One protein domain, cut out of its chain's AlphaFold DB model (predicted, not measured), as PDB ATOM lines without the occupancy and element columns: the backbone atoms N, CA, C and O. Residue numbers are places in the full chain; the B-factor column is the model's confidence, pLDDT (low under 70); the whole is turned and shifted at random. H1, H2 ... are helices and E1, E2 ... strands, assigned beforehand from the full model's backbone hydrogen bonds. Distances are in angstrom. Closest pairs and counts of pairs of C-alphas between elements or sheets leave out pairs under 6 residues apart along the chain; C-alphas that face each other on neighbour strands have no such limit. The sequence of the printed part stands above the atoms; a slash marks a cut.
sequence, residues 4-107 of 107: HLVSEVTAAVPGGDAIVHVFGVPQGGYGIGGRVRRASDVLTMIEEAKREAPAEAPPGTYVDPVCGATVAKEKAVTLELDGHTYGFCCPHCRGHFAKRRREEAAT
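AT A GLANCE: This is residues 4 to 107 of the 107 residues of the protein "YHS domain-containing protein" of Nonomuraea sp. C10 (UniProt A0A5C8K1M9). The domain is a drawn-out chain with a small head at one end: two strand hairpins, E3 with E4 and E5 with E6, with helix H3 packed on the E5 and E6 pair and helix H2 crossing near H3. From H2 the shape thins to a tiny hairpin, E1 with E2, and then to a long unnamed stretch, residues 13 to 29, that leads to the lone helix H1 at the far end; residues 102 to 107 stick out of the head. The printed part has 104 residues, with three named helices and six named strands in the order H1 E1 E2 H2 E3 E4 E5 E6 H3, the strands in three separate antiparallel pairs; the class is mixed, helices and strands. It is only just extended, close to loose, with a radius of gyration of the C-alphas of 19.6 A, and spans 60 by 33 by 23 A.

HOW THE PARTS SIT: H1, residues 4 to 12, touches no helix. E1, residues 30 to 32, and E2, residues 35 to 37, form an antiparallel hairpin, with N 30 and O 37 at 2.8 A. H2, residues 39 to 49, follows over a tight link. E3, residues 61 to 63, and E4, residues 70 to 72, form a second hairpin, with N 62 and O 71 at 2.8 A. E5, residues 77 to 81, and E6, residues 84 to 88, form a third, at 153 degrees, with N 79 and O 86 at 2.9 A. The closest C-alphas of E3 and E6, Tyr 62 and Gly 87, are 5.2 A apart. The closest C-alphas of E5 and H3, residues 91 to 105, are Val 77 and Pro 91, at 6.4 A. H3, with residues 93 to 96 alone, and H2 only just touch, with 3 pairs of C-alphas within 8 A; the closest are Ser 40 and His 96, at 7.3 A, and the lines are about perpendicular at 73 degrees. In H1, H2 and H3 every O i to N i+4 pair is within hydrogen-bond range.

IN THESE COORDINATES: H1 begins at C-alpha 4, (154.641, 87.485, 125.217), and is 12.4 A long. H2 measures 15.5 A, E5 13.3 A and E6 13.0 A; E1, E2, E3 and E4 have three residues each. H3 is 21.2 A long and ends at C-alpha 105, (146.157, 120.225, 154.392).

THE WHOLE: The two farthest C-alphas, of Pro 14 and Gly 83, are 61.6 A apart. The printed part has no cut. The links H1 to E1 and H2 to E3 are long. The pLDDT is under 70 at residues 4 to 7, 51 to 56 and 107.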
ATOM      1  N   HIS A   4     155.704  87.958 126.097       63.50
ATOM      2  CA  HIS A   4     154.641  87.485 125.217       63.50
ATOM      3  C   HIS A   4     154.334  88.447 124.057       63.50
ATOM      4  O   HIS A   4     154.265  88.025 122.909       63.50
ATOM      5  N   LEU A   5     154.219  89.749 124.336       63.50
ATOM      6  CA  LEU A   5     153.890  90.761 123.323       63.50
ATOM      7  C   LEU A   5     155.030  90.940 122.314       63.50
ATOM      8  O   LEU A   5     154.789  91.099 121.122       63.50
ATOM      9  N   VAL A   6     156.277  90.888 122.789       65.19
ATOM     10  CA  VAL A   6     157.461  90.978 121.924       65.19
ATOM     11  C   VAL A   6     157.544  89.756 121.008       65.19
ATOM     12  O   VAL A   6     157.816  89.908 119.819       65.19
ATOM     13  N   SER A   7     157.258  88.562 121.537       66.44
ATOM     14  CA  SER A   7     157.232  87.313 120.769       66.44
ATOM     15  C   SER A   7     156.169  87.333 119.664       66.44
ATOM     16  O   SER A   7     156.493  87.094 118.500       66.44
ATOM     17  N   GLU A   8     154.924  87.698 119.988       72.00
ATOM     18  CA  GLU A   8     153.834  87.734 119.002       72.00
ATOM     19  C   GLU A   8     154.070  88.774 117.901       72.00
ATOM     20  O   GLU A   8     153.882  88.479 116.721       72.00
ATOM     21  N   VAL A   9     154.539  89.973 118.258       73.00
ATOM     22  CA  VAL A   9     154.817  91.031 117.275       73.00
ATOM     23  C   VAL A   9     155.981  90.645 116.359       73.00
ATOM     24  O   VAL A   9     155.893  90.842 115.148       73.00
ATOM     25  N   THR A  10     157.045  90.047 116.905       72.31
ATOM     26  CA  THR A  10     158.205  89.606 116.108       72.31
ATOM     27  C   THR A  10     157.831  88.466 115.157       72.31
ATOM     28  O   THR A  10     158.299  88.434 114.021       72.31
ATOM     29  N   ALA A  11     156.951  87.555 115.584       76.62
ATOM     30  CA  ALA A  11     156.420  86.499 114.725       76.62
ATOM     31  C   ALA A  11     155.502  87.044 113.616       76.62
ATOM     32  O   ALA A  11     155.499  86.511 112.508       76.62
ATOM     33  N   ALA A  12     154.740  88.107 113.897       77.00
ATOM     34  CA  ALA A  12     153.834  88.731 112.936       77.00
ATOM     35  C   ALA A  12     154.549  89.604 111.888       77.00
ATOM     36  O   ALA A  12     154.012  89.795 110.796       77.00
ATOM     37  N   VAL A  13     155.746  90.123 112.191       79.81
ATOM     38  CA  VAL A  13     156.530  90.978 111.279       79.81
ATOM     39  C   VAL A  13     157.984  90.484 111.169       79.81
ATOM     40  O   VAL A  13     158.910  91.138 111.655       79.81
ATOM     41  N   PRO A  14     158.231  89.319 110.542       72.94
ATOM     42  CA  PRO A  14     159.582  88.788 110.420       72.94
ATOM     43  C   PRO A  14     160.419  89.635 109.448       72.94
ATOM     44  O   PRO A  14     160.185  89.637 108.241       72.94
ATOM     45  N   GLY A  15     161.425  90.336 109.979       73.88
ATOM     46  CA  GLY A  15     162.462  91.018 109.191       73.88
ATOM     47  C   GLY A  15     162.030  92.301 108.473       73.88
ATOM     48  O   GLY A  15     162.737  92.734 107.565       73.88
ATOM     49  N   GLY A  16     160.899  92.899 108.856       78.06
ATOM     50  CA  GLY A  16     160.395  94.150 108.283       78.06
ATOM     51  C   GLY A  16     160.118  95.228 109.330       78.06
ATOM     52  O   GLY A  16     160.109  94.963 110.532       78.06
ATOM     53  N   ASP A  17     159.858  96.445 108.857       81.31
ATOM     54  CA  ASP A  17     159.405  97.551 109.698       81.31
ATOM     55  C   ASP A  17     157.912  97.405 110.029       81.31
ATOM     56  O   ASP A  17     157.099  97.046 109.173       81.31
ATOM     57  N   ALA A  18     157.533  97.721 111.267       80.62
ATOM     58  CA  ALA A  18     156.145  97.713 111.721       80.62
ATOM     59  C   ALA A  18     155.698  99.117 112.144       80.62
ATOM     60  O   ALA A  18     156.437  99.841 112.813       80.62
ATOM     61  N   ILE A  19     154.453  99.478 111.821       81.06
ATOM     62  CA  ILE A  19     153.793 100.676 112.354       81.06
ATOM     63  C   ILE A  19     152.830 100.241 113.458       81.06
ATOM     64  O   ILE A  19     151.901  99.472 113.220       81.06
ATOM     65  N   VAL A  20     153.033 100.757 114.670       78.69
ATOM     66  CA  VAL A  20     152.165 100.486 115.822       78.69
ATOM     67  C   VAL A  20     151.238 101.675 116.051       78.69
ATOM     68  O   VAL A  20     151.682 102.763 116.416       78.69
ATOM     69  N   HIS A  21     149.933 101.460 115.879       79.94
ATOM     70  CA  HIS A  21     148.909 102.442 116.229       79.94
ATOM     71  C   HIS A  21     148.419 102.204 117.659       79.94
ATOM     72  O   HIS A  21     147.736 101.221 117.941       79.94
ATOM     73  N   VAL A  22     148.757 103.115 118.572       78.00
ATOM     74  CA  VAL A  22     148.284 103.070 119.961       78.00
ATOM     75  C   VAL A  22     146.994 103.879 120.079       78.00
ATOM     76  O   VAL A  22     147.007 105.104 119.965       78.00
ATOM     77  N   PHE A  23     145.873 103.199 120.320       83.75
ATOM     78  CA  PHE A  23     144.571 103.834 120.533       83.75
ATOM     79  C   PHE A  23     144.295 104.063 122.024       83.75
ATOM     80  O   PHE A  23     144.750 103.310 122.881       83.75
ATOM     81  N   GLY A  24     143.522 105.105 122.339       86.19
ATOM     82  CA  GLY A  24     143.062 105.381 123.706       86.19
ATOM     83  C   GLY A  24     144.061 106.113 124.608       86.19
ATOM     84  O   GLY A  24     143.710 106.442 125.739       86.19
ATOM     85  N   VAL A  25     145.268 106.430 124.126       89.56
ATOM     86  CA  VAL A  25     146.209 107.321 124.819       89.56
ATOM     87  C   VAL A  25     146.138 108.708 124.165       89.56
ATOM     88  O   VAL A  25     146.591 108.862 123.032       89.56
ATOM     89  N   PRO A  26     145.543 109.720 124.824       89.50
ATOM     90  CA  PRO A  26     145.478 111.071 124.276       89.50
ATOM     91  C   PRO A  26     146.875 111.701 124.209       89.50
ATOM     92  O   PRO A  26     147.798 111.274 124.908       89.50
ATOM     93  N   GLN A  27     147.025 112.754 123.404       86.06
ATOM     94  CA  GLN A  27     148.278 113.509 123.315       86.06
ATOM     95  C   GLN A  27     148.762 113.939 124.712       86.06
ATOM     96  O   GLN A  27     147.995 114.478 125.510       86.06
ATOM     97  N   GLY A  28     150.041 113.684 125.010       85.38
ATOM     98  CA  GLY A  28     150.643 113.976 126.319       85.38
ATOM     99  C   GLY A  28     150.285 112.980 127.433       85.38
ATOM    100  O   GLY A  28     150.675 113.190 128.582       85.38
ATOM    101  N   GLY A  29     149.547 111.914 127.114       90.31
ATOM    102  CA  GLY A  29     149.301 110.784 128.001       90.31
ATOM    103  C   GLY A  29     150.326 109.664 127.820       90.31
ATOM    104  O   GLY A  29     150.928 109.505 126.760       90.31
ATOM    105  N   TYR A  30     150.478 108.850 128.859       90.38
ATOM    106  CA  TYR A  30     151.330 107.665 128.875       90.38
ATOM    107  C   TYR A  30     150.498 106.442 129.267       90.38
ATOM    108  O   TYR A  30     149.794 106.472 130.274       90.38
ATOM    109  N   GLY A  31     150.579 105.354 128.501       89.94
ATOM    110  CA  GLY A  31     149.981 104.073 128.882       89.94
ATOM    111  C   GLY A  31     150.887 103.328 129.862       89.94
ATOM    112  O   GLY A  31     151.850 102.697 129.437       89.94
ATOM    113  N   ILE A  32     150.604 103.397 131.166       89.31
ATOM    114  CA  ILE A  32     151.437 102.789 132.219       89.31
ATOM    115  C   ILE A  32     150.555 101.963 133.157       89.31
ATOM    116  O   ILE A  32     149.572 102.459 133.709       89.31
ATOM    117  N   GLY A  33     150.905 100.683 133.340       84.75
ATOM    118  CA  GLY A  33     150.161  99.769 134.216       84.75
ATOM    119  C   GLY A  33     148.704  99.561 133.786       84.75
ATOM    120  O   GLY A  33     147.823  99.479 134.638       84.75
ATOM    121  N   GLY A  34     148.437  99.555 132.473       87.38
ATOM    122  CA  GLY A  34     147.088  99.392 131.918       87.38
ATOM    123  C   GLY A  34     146.181 100.620 132.068       87.38
ATOM    124  O   GLY A  34     144.971 100.507 131.903       87.38
ATOM    125  N   ARG A  35     146.737 101.791 132.403       89.00
ATOM    126  CA  ARG A  35     145.987 103.041 132.578       89.00
ATOM    127  C   ARG A  35     146.636 104.178 131.802       89.00
ATOM    128  O   ARG A  35     147.856 104.215 131.654       89.00
ATOM    129  N   VAL A  36     145.822 105.135 131.360       92.31
ATOM    130  CA  VAL A  36     146.319 106.425 130.871       92.31
ATOM    131  C   VAL A  36     146.768 107.248 132.073       92.31
ATOM    132  O   VAL A  36     145.989 107.489 132.993       92.31
ATOM    133  N   ARG A  37     148.027 107.671 132.056       94.12
ATOM    134  CA  ARG A  37     148.670 108.505 133.070       94.12
ATOM    135  C   ARG A  37     149.128 109.821 132.458       94.12
ATOM    136  O   ARG A  37     149.443 109.881 131.271       94.12
ATOM    137  N   ARG A  38     149.177 110.878 133.261       91.81
ATOM    138  CA  ARG A  38     149.758 112.180 132.906       91.81
ATOM    139  C   ARG A  38     151.159 112.317 133.491       91.81
ATOM    140  O   ARG A  38     151.540 111.575 134.390       91.81
ATOM    141  N   ALA A  39     151.905 113.318 133.028       88.81
ATOM    142  CA  ALA A  39     153.239 113.622 133.553       88.81
ATOM    143  C   ALA A  39     153.257 113.818 135.084       88.81
ATOM    144  O   ALA A  39     154.200 113.396 135.746       88.81
ATOM    145  N   SER A  40     152.197 114.396 135.663       88.81
ATOM    146  CA  SER A  40     152.054 114.529 137.121       88.81
ATOM    147  C   SER A  40     151.953 113.186 137.839       88.81
ATOM    148  O   SER A  40     152.513 113.037 138.916       88.81
ATOM    149  N   ASP A  41     151.286 112.197 137.240       91.50
ATOM    150  CA  ASP A  41     151.146 110.869 137.846       91.50
ATOM    151  C   ASP A  41     152.500 110.159 137.906       91.50
ATOM    152  O   ASP A  41     152.766 109.416 138.842       91.50
ATOM    153  N   VAL A  42     153.381 110.421 136.935       90.69
ATOM    154  CA  VAL A  42     154.751 109.893 136.940       90.69
ATOM    155  C   VAL A  42     155.554 110.475 138.105       90.69
ATOM    156  O   VAL A  42     156.283 109.735 138.756       90.69
ATOM    157  N   LEU A  43     155.394 111.768 138.414       90.62
ATOM    158  CA  LEU A  43     156.035 112.379 139.585       90.62
ATOM    159  C   LEU A  43     155.514 111.778 140.895       90.62
ATOM    160  O   LEU A  43     156.324 111.478 141.766       90.62
ATOM    161  N   THR A  44     154.206 111.514 140.999       90.81
ATOM    162  CA  THR A  44     153.636 110.768 142.134       90.81
ATOM    163  C   THR A  44     154.267 109.382 142.259       90.81
ATOM    164  O   THR A  44     154.693 108.997 143.336       90.81
ATOM    165  N   MET A  45     154.389 108.639 141.155       90.50
ATOM    166  CA  MET A  45     154.988 107.301 141.176       90.50
ATOM    167  C   MET A  45     156.467 107.326 141.586       90.50
ATOM    168  O   MET A  45     156.926 106.414 142.266       90.50
ATOM    169  N   ILE A  46     157.220 108.348 141.169       90.38
ATOM    170  CA  ILE A  46     158.616 108.542 141.584       90.38
ATOM    171  C   ILE A  46     158.688 108.812 143.089       90.38
ATOM    172  O   ILE A  46     159.508 108.204 143.774       90.38
ATOM    173  N   GLU A  47     157.821 109.690 143.591       88.69
ATOM    174  CA  GLU A  47     157.716 110.011 145.015       88.69
ATOM    175  C   GLU A  47     157.364 108.767 145.847       88.69
ATOM    176  O   GLU A  47     158.036 108.486 146.833       88.69
ATOM    177  N   GLU A  48     156.387 107.966 145.410       87.56
ATOM    178  CA  GLU A  48     155.986 106.705 146.054       87.56
ATOM    179  C   GLU A  48     157.085 105.629 146.003       87.56
ATOM    180  O   GLU A  48     157.253 104.851 146.942       87.56
ATOM    181  N   ALA A  49     157.835 105.555 144.899       86.44
ATOM    182  CA  ALA A  49     158.908 104.577 144.725       86.44
ATOM    183  C   ALA A  49     160.163 104.919 145.538       86.44
ATOM    184  O   ALA A  49     160.990 104.034 145.799       86.44
ATOM    185  N   LYS A  50     160.331 106.187 145.925       79.88
ATOM    186  CA  LYS A  50     161.448 106.641 146.745       79.88
ATOM    187  C   LYS A  50     161.336 105.997 148.130       79.88
ATOM    188  O   LYS A  50     160.561 106.412 148.980       79.88
ATOM    189  N   ARG A  51     162.140 104.953 148.338       56.00
ATOM    190  CA  ARG A  51     162.002 104.015 149.459       56.00
ATOM    191  C   ARG A  51     162.383 104.594 150.831       56.00
ATOM    192  O   ARG A  51     162.112 103.924 151.810       56.00
ATOM    193  N   GLU A  52     162.953 105.802 150.908       58.47
ATOM    194  CA  GLU A  52     163.170 106.589 152.139       58.47
ATOM    195  C   GLU A  52     163.726 107.994 151.806       58.47
ATOM    196  O   GLU A  52     164.352 108.207 150.761       58.47
ATOM    197  N   ALA A  53     163.508 108.977 152.688       55.44
ATOM    198  CA  ALA A  53     164.184 110.273 152.609       55.44
ATOM    199  C   ALA A  53     165.644 110.134 153.085       55.44
ATOM    200  O   ALA A  53     165.874 109.500 154.113       55.44
ATOM    201  N   PRO A  54     166.638 110.733 152.402       56.25
ATOM    202  CA  PRO A  54     167.987 110.815 152.951       56.25
ATOM    203  C   PRO A  54     167.959 111.533 154.300       56.25
ATOM    204  O   PRO A  54     167.380 112.614 154.408       56.25
ATOM    205  N   ALA A  55     168.577 110.916 155.307       57.59
ATOM    206  CA  ALA A  55     168.584 111.397 156.686       57.59
ATOM    207  C   ALA A  55     169.253 112.775 156.842       57.59
ATOM    208  O   ALA A  55     168.918 113.509 157.765       57.59
ATOM    209  N   GLU A  56     170.152 113.154 155.926       63.41
ATOM    210  CA  GLU A  56     170.755 114.485 155.902       63.41
ATOM    211  C   GLU A  56     171.341 114.794 154.518       63.41
ATOM    212  O   GLU A  56     171.931 113.927 153.868       63.41
ATOM    213  N   ALA A  57     171.160 116.028 154.038       76.31
ATOM    214  CA  ALA A  57     171.761 116.467 152.782       76.31
ATOM    215  C   ALA A  57     173.256 116.768 152.998       76.31
ATOM    216  O   ALA A  57     173.597 117.423 153.985       76.31
ATOM    217  N   PRO A  58     174.154 116.364 152.078       83.69
ATOM    218  CA  PRO A  58     175.553 116.771 152.133       83.69
ATOM    219  C   PRO A  58     175.705 118.300 152.266       83.69
ATOM    220  O   PRO A  58     174.891 119.046 151.703       83.69
ATOM    221  N   PRO A  59     176.750 118.798 152.953       89.19
ATOM    222  CA  PRO A  59     176.970 120.232 153.123       89.19
ATOM    223  C   PRO A  59     176.949 120.978 151.783       89.19
ATOM    224  O   PRO A  59     177.551 120.541 150.806       89.19
ATOM    225  N   GLY A  60     176.242 122.109 151.733       92.44
ATOM    226  CA  GLY A  60     176.104 122.902 150.502       92.44
ATOM    227  C   GLY A  60     175.114 122.337 149.476       92.44
ATOM    228  O   GLY A  60     175.020 122.863 148.368       92.44
ATOM    229  N   THR A  61     174.329 121.315 149.830       94.00
ATOM    230  CA  THR A  61     173.313 120.737 148.937       94.00
ATOM    231  C   THR A  61     171.937 120.635 149.596       94.00
ATOM    232  O   THR A  61     171.802 120.741 150.815       94.00
ATOM    233  N   TYR A  62     170.915 120.448 148.768       93.38
ATOM    234  CA  TYR A  62     169.588 119.983 149.147       93.38
ATOM    235  C   TYR A  62     169.332 118.621 148.517       93.38
ATOM    236  O   TYR A  62     169.832 118.333 147.430       93.38
ATOM    237  N   VAL A  63     168.502 117.812 149.167       92.88
ATOM    238  CA  VAL A  63     167.913 116.627 148.549       92.88
ATOM    239  C   VAL A  63     166.469 116.947 148.187       92.88
ATOM    240  O   VAL A  63     165.675 117.295 149.060       92.88
ATOM    241  N   ASP A  64     166.126 116.772 146.914       92.81
ATOM    242  CA  ASP A  64     164.763 116.918 146.420       92.81
ATOM    243  C   ASP A  64     163.833 115.891 147.102       92.81
ATOM    244  O   ASP A  64     164.048 114.673 146.989       92.81
ATOM    245  N   PRO A  65     162.790 116.333 147.828       90.00
ATOM    246  CA  PRO A  65     161.913 115.418 148.542       90.00
ATOM    247  C   PRO A  65     161.072 114.552 147.593       90.00
ATOM    248  O   PRO A  65     160.747 113.435 147.982       90.00
ATOM    249  N   VAL A  66     160.811 115.004 146.360       91.62
ATOM    250  CA  VAL A  66     159.989 114.306 145.357       91.62
ATOM    251  C   VAL A  66     160.790 113.212 144.662       91.62
ATOM    252  O   VAL A  66     160.422 112.046 144.713       91.62
ATOM    253  N   CYS A  67     161.905 113.567 144.021       90.94
ATOM    254  CA  CYS A  67     162.668 112.612 143.205       90.94
ATOM    255  C   CYS A  67     163.921 112.044 143.884       90.94
ATOM    256  O   CYS A  67     164.510 111.094 143.378       90.94
ATOM    257  N   GLY A  68     164.346 112.614 145.016       90.06
ATOM    258  CA  GLY A  68     165.552 112.192 145.734       90.06
ATOM    259  C   GLY A  68     166.866 112.722 145.156       90.06
ATOM    260  O   GLY A  68     167.926 112.360 145.656       90.06
ATOM    261  N   ALA A  69     166.827 113.572 144.128       91.62
ATOM    262  CA  ALA A  69     168.032 114.140 143.533       91.62
ATOM    263  C   ALA A  69     168.742 115.110 144.492       91.62
ATOM    264  O   ALA A  69     168.111 115.996 145.068       91.62
ATOM    265  N   THR A  70     170.065 114.995 144.605       93.31
ATOM    266  CA  THR A  70     170.902 115.966 145.324       93.31
ATOM    267  C   THR A  70     171.245 117.144 144.410       93.31
ATOM    268  O   THR A  70     171.751 116.951 143.305       93.31
ATOM    269  N   VAL A  71     170.996 118.372 144.865       94.25
ATOM    270  CA  VAL A  71     171.215 119.615 144.110       94.25
ATOM    271  C   VAL A  71     172.002 120.624 144.947       94.25
ATOM    272  O   VAL A  71     171.760 120.775 146.140       94.25
ATOM    273  N   ALA A  72     172.958 121.325 144.335       95.12
ATOM    274  CA  ALA A  72     173.700 122.397 145.003       95.12
ATOM    275  C   ALA A  72     172.759 123.545 145.403       95.12
ATOM    276  O   ALA A  72     171.870 123.899 144.622       95.12
ATOM    277  N   LYS A  73     172.951 124.140 146.589       94.44
ATOM    278  CA  LYS A  73     172.053 125.186 147.121       94.44
ATOM    279  C   LYS A  73     171.870 126.359 146.159       94.44
ATOM    280  O   LYS A  73     170.770 126.881 146.041       94.44
ATOM    281  N   GLU A  74     172.913 126.720 145.419       94.56
ATOM    282  CA  GLU A  74     172.929 127.850 144.484       94.56
ATOM    283  C   GLU A  74     172.103 127.588 143.216       94.56
ATOM    284  O   GLU A  74     171.731 128.521 142.509       94.56
ATOM    285  N   LYS A  75     171.835 126.314 142.905       94.62
ATOM    286  CA  LYS A  75     171.060 125.880 141.731       94.62
ATOM    287  C   LYS A  75     169.678 125.346 142.098       94.62
ATOM    288  O   LYS A  75     168.890 125.042 141.204       94.62
ATOM    289  N   ALA A  76     169.403 125.184 143.388       95.75
ATOM    290  CA  ALA A  76     168.156 124.625 143.865       95.75
ATOM    291  C   ALA A  76     167.006 125.611 143.650       95.75
ATOM    292  O   ALA A  76     167.104 126.798 143.958       95.75
ATOM    293  N   VAL A  77     165.876 125.093 143.177       97.50
ATOM    294  CA  VAL A  77     164.606 125.811 143.300       97.50
ATOM    295  C   VAL A  77     164.135 125.622 144.738       97.50
ATOM    296  O   VAL A  77     164.147 124.493 145.210       97.50
ATOM    297  N   THR A  78     163.723 126.677 145.441       96.56
ATOM    298  CA  THR A  78     163.326 126.575 146.857       96.56
ATOM    299  C   THR A  78     161.830 126.799 147.089       96.56
ATOM    300  O   THR A  78     161.116 127.385 146.265       96.56
ATOM    301  N   LEU A  79     161.330 126.288 148.215       95.94
ATOM    302  CA  LEU A  79     159.993 126.557 148.744       95.94
ATOM    303  C   LEU A  79     160.066 126.644 150.269       95.94
ATOM    304  O   LEU A  79     160.512 125.696 150.905       95.94
ATOM    305  N   GLU A  80     159.572 127.743 150.830       95.06
ATOM    306  CA  GLU A  80     159.287 127.849 152.262       95.06
ATOM    307  C   GLU A  80     157.891 127.290 152.541       95.06
ATOM    308  O   GLU A  80     156.912 127.736 151.933       95.06
ATOM    309  N   LEU A  81     157.796 126.316 153.442       90.69
ATOM    310  CA  LEU A  81     156.531 125.736 153.881       90.69
ATOM    311  C   LEU A  81     156.654 125.293 155.342       90.69
ATOM    312  O   LEU A  81     157.626 124.635 155.695       90.69
ATOM    313  N   ASP A  82     155.695 125.673 156.189       87.56
ATOM    314  CA  ASP A  82     155.662 125.335 157.624       87.56
ATOM    315  C   ASP A  82     156.950 125.696 158.394       87.56
ATOM    316  O   ASP A  82     157.350 125.015 159.333       87.56
ATOM    317  N   GLY A  83     157.630 126.775 157.984       89.94
ATOM    318  CA  GLY A  83     158.905 127.205 158.573       89.94
ATOM    319  C   GLY A  83     160.128 126.397 158.120       89.94
ATOM    320  O   GLY A  83     161.215 126.590 158.663       89.94
ATOM    321  N   HIS A  84     159.970 125.514 157.129       90.06
ATOM    322  CA  HIS A  84     161.043 124.725 156.535       90.06
ATOM    323  C   HIS A  84     161.335 125.146 155.086       90.06
ATOM    324  O   HIS A  84     160.440 125.178 154.235       90.06
ATOM    325  N   THR A  85     162.617 125.368 154.786       93.69
ATOM    326  CA  THR A  85     163.118 125.559 153.420       93.69
ATOM    327  C   THR A  85     163.363 124.212 152.742       93.69
ATOM    328  O   THR A  85     164.309 123.495 153.077       93.69
ATOM    329  N   TYR A  86     162.568 123.892 151.726       93.56
ATOM    330  CA  TYR A  86     162.784 122.738 150.853       93.56
ATOM    331  C   TYR A  86     163.535 123.152 149.585       93.56
ATOM    332  O   TYR A  86     163.233 124.195 149.004       93.56
ATOM    333  N   GLY A  87     164.480 122.324 149.132       95.00
ATOM    334  CA  GLY A  87     165.187 122.499 147.860       95.00
ATOM    335  C   GLY A  87     164.817 121.417 146.847       95.00
ATOM    336  O   GLY A  87     164.666 120.253 147.209       95.00
ATOM    337  N   PHE A  88     164.687 121.800 145.579       95.94
ATOM    338  CA  PHE A  88     164.233 120.948 144.480       95.94
ATOM    339  C   PHE A  88     165.186 121.026 143.292       95.94
ATOM    340  O   PHE A  88     165.775 122.077 143.014       95.94
ATOM    341  N   CYS A  89     165.293 119.927 142.547       95.06
ATOM    342  CA  CYS A  89     166.134 119.858 141.356       95.06
ATOM    343  C   CYS A  89     165.549 120.652 140.180       95.06
ATOM    344  O   CYS A  89     166.289 121.066 139.288       95.06
ATOM    345  N   CYS A  90     164.229 120.875 140.162       95.50
ATOM    346  CA  CYS A  90     163.555 121.619 139.104       95.50
ATOM    347  C   CYS A  90     162.202 122.221 139.551       95.50
ATOM    348  O   CYS A  90     161.638 121.822 140.579       95.50
ATOM    349  N   PRO A  91     161.624 123.154 138.762       96.50
ATOM    350  CA  PRO A  91     160.327 123.765 139.068       96.50
ATOM    351  C   PRO A  91     159.160 122.770 139.128       96.50
ATOM    352  O   PRO A  91     158.209 122.996 139.875       96.50
ATOM    353  N   HIS A  92     159.225 121.673 138.367       94.50
ATOM    354  CA  HIS A  92     158.170 120.657 138.352       94.50
ATOM    355  C   HIS A  92     158.085 119.907 139.685       94.50
ATOM    356  O   HIS A  92     156.985 119.786 140.222       94.50
ATOM    357  N   CYS A  93     159.219 119.491 140.262       94.56
ATOM    358  CA  CYS A  93     159.257 118.863 141.588       94.56
ATOM    359  C   CYS A  93     158.719 119.811 142.667       94.56
ATOM    360  O   CYS A  93     157.838 119.430 143.436       94.56
ATOM    361  N   ARG A  94     159.155 121.080 142.661       95.94
ATOM    362  CA  ARG A  94     158.640 122.105 143.586       95.94
ATOM    363  C   ARG A  94     157.118 122.261 143.470       95.94
ATOM    364  O   ARG A  94     156.416 122.301 144.478       95.94
ATOM    365  N   GLY A  95     156.604 122.371 142.244       95.06
ATOM    366  CA  GLY A  95     155.174 122.549 141.982       95.06
ATOM    367  C   GLY A  95     154.333 121.344 142.407       95.06
ATOM    368  O   GLY A  95     153.288 121.523 143.032       95.06
ATOM    369  N   HIS A  96     154.809 120.133 142.108       93.56
ATOM    370  CA  HIS A  96     154.194 118.873 142.534       93.56
ATOM    371  C   HIS A  96     154.111 118.784 144.060       93.56
ATOM    372  O   HIS A  96     153.021 118.611 144.604       93.56
ATOM    373  N   PHE A  97     155.228 119.034 144.748       93.25
ATOM    374  CA  PHE A  97     155.297 119.022 146.207       93.25
ATOM    375  C   PHE A  97     154.346 120.046 146.843       93.25
ATOM    376  O   PHE A  97     153.546 119.711 147.713       93.25
ATOM    377  N   ALA A  98     154.355 121.294 146.361       93.88
ATOM    378  CA  ALA A  98     153.467 122.344 146.862       93.88
ATOM    379  C   ALA A  98     151.978 122.041 146.618       93.88
ATOM    380  O   ALA A  98     151.111 122.488 147.369       93.88
ATOM    381  N   LYS A  99     151.649 121.340 145.528       93.00
ATOM    382  CA  LYS A  99     150.279 120.898 145.255       93.00
ATOM    383  C   LYS A  99     149.862 119.811 146.248       93.00
ATOM    384  O   LYS A  99     148.851 119.992 146.918       93.00
ATOM    385  N   ARG A 100     150.673 118.761 146.395       90.06
ATOM    386  CA  ARG A 100     150.426 117.647 147.320       90.06
ATOM    387  C   ARG A 100     150.195 118.103 148.760       90.06
ATOM    388  O   ARG A 100     149.185 117.748 149.354       90.06
ATOM    389  N   ARG A 101     151.057 118.981 149.279       90.31
ATOM    390  CA  ARG A 101     150.925 119.515 150.646       90.31
ATOM    391  C   ARG A 101     149.649 120.326 150.868       90.31
ATOM    392  O   ARG A 101     149.078 120.282 151.949       90.31
ATOM    393  N   ARG A 102     149.172 121.045 149.846       90.25
ATOM    394  CA  ARG A 102     147.891 121.769 149.915       90.25
ATOM    395  C   ARG A 102     146.690 120.829 149.911       90.25
ATOM    396  O   ARG A 102     145.727 121.106 150.610       90.25
ATOM    397  N   GLU A 103     146.738 119.756 149.124       88.38
ATOM    398  CA  GLU A 103     145.678 118.738 149.083       88.38
ATOM    399  C   GLU A 103     145.598 117.967 150.408       88.38
ATOM    400  O   GLU A 103     144.507 117.729 150.918       88.38
ATOM    401  N   GLU A 104     146.749 117.655 151.006       83.94
ATOM    402  CA  GLU A 104     146.846 117.039 152.334       83.94
ATOM    403  C   GLU A 104     146.323 117.962 153.440       83.94
ATOM    404  O   GLU A 104     145.558 117.513 154.281       83.94
ATOM    405  N   ALA A 105     146.662 119.255 153.416       80.56
ATOM    406  CA  ALA A 105     146.157 120.225 154.392       80.56
ATOM    407  C   ALA A 105     144.652 120.536 154.249       80.56
ATOM    408  O   ALA A 105     144.059 121.127 155.149       80.56
ATOM    409  N   ALA A 106     144.046 120.195 153.107       77.50
ATOM    410  CA  ALA A 106     142.622 120.386 152.834       77.50
ATOM    411  C   ALA A 106     141.762 119.153 153.170       77.50
ATOM    412  O   ALA A 106     140.543 119.213 152.997       77.50
ATOM    413  N   THR A 107     142.391 118.053 153.599       59.81
ATOM    414  CA  THR A 107     141.740 116.805 154.022       59.81
ATOM    415  C   THR A 107     141.640 116.762 155.540       59.81
ATOM    416  O   THR A 107     140.558 116.375 156.036       59.81
TER     417      THR A 107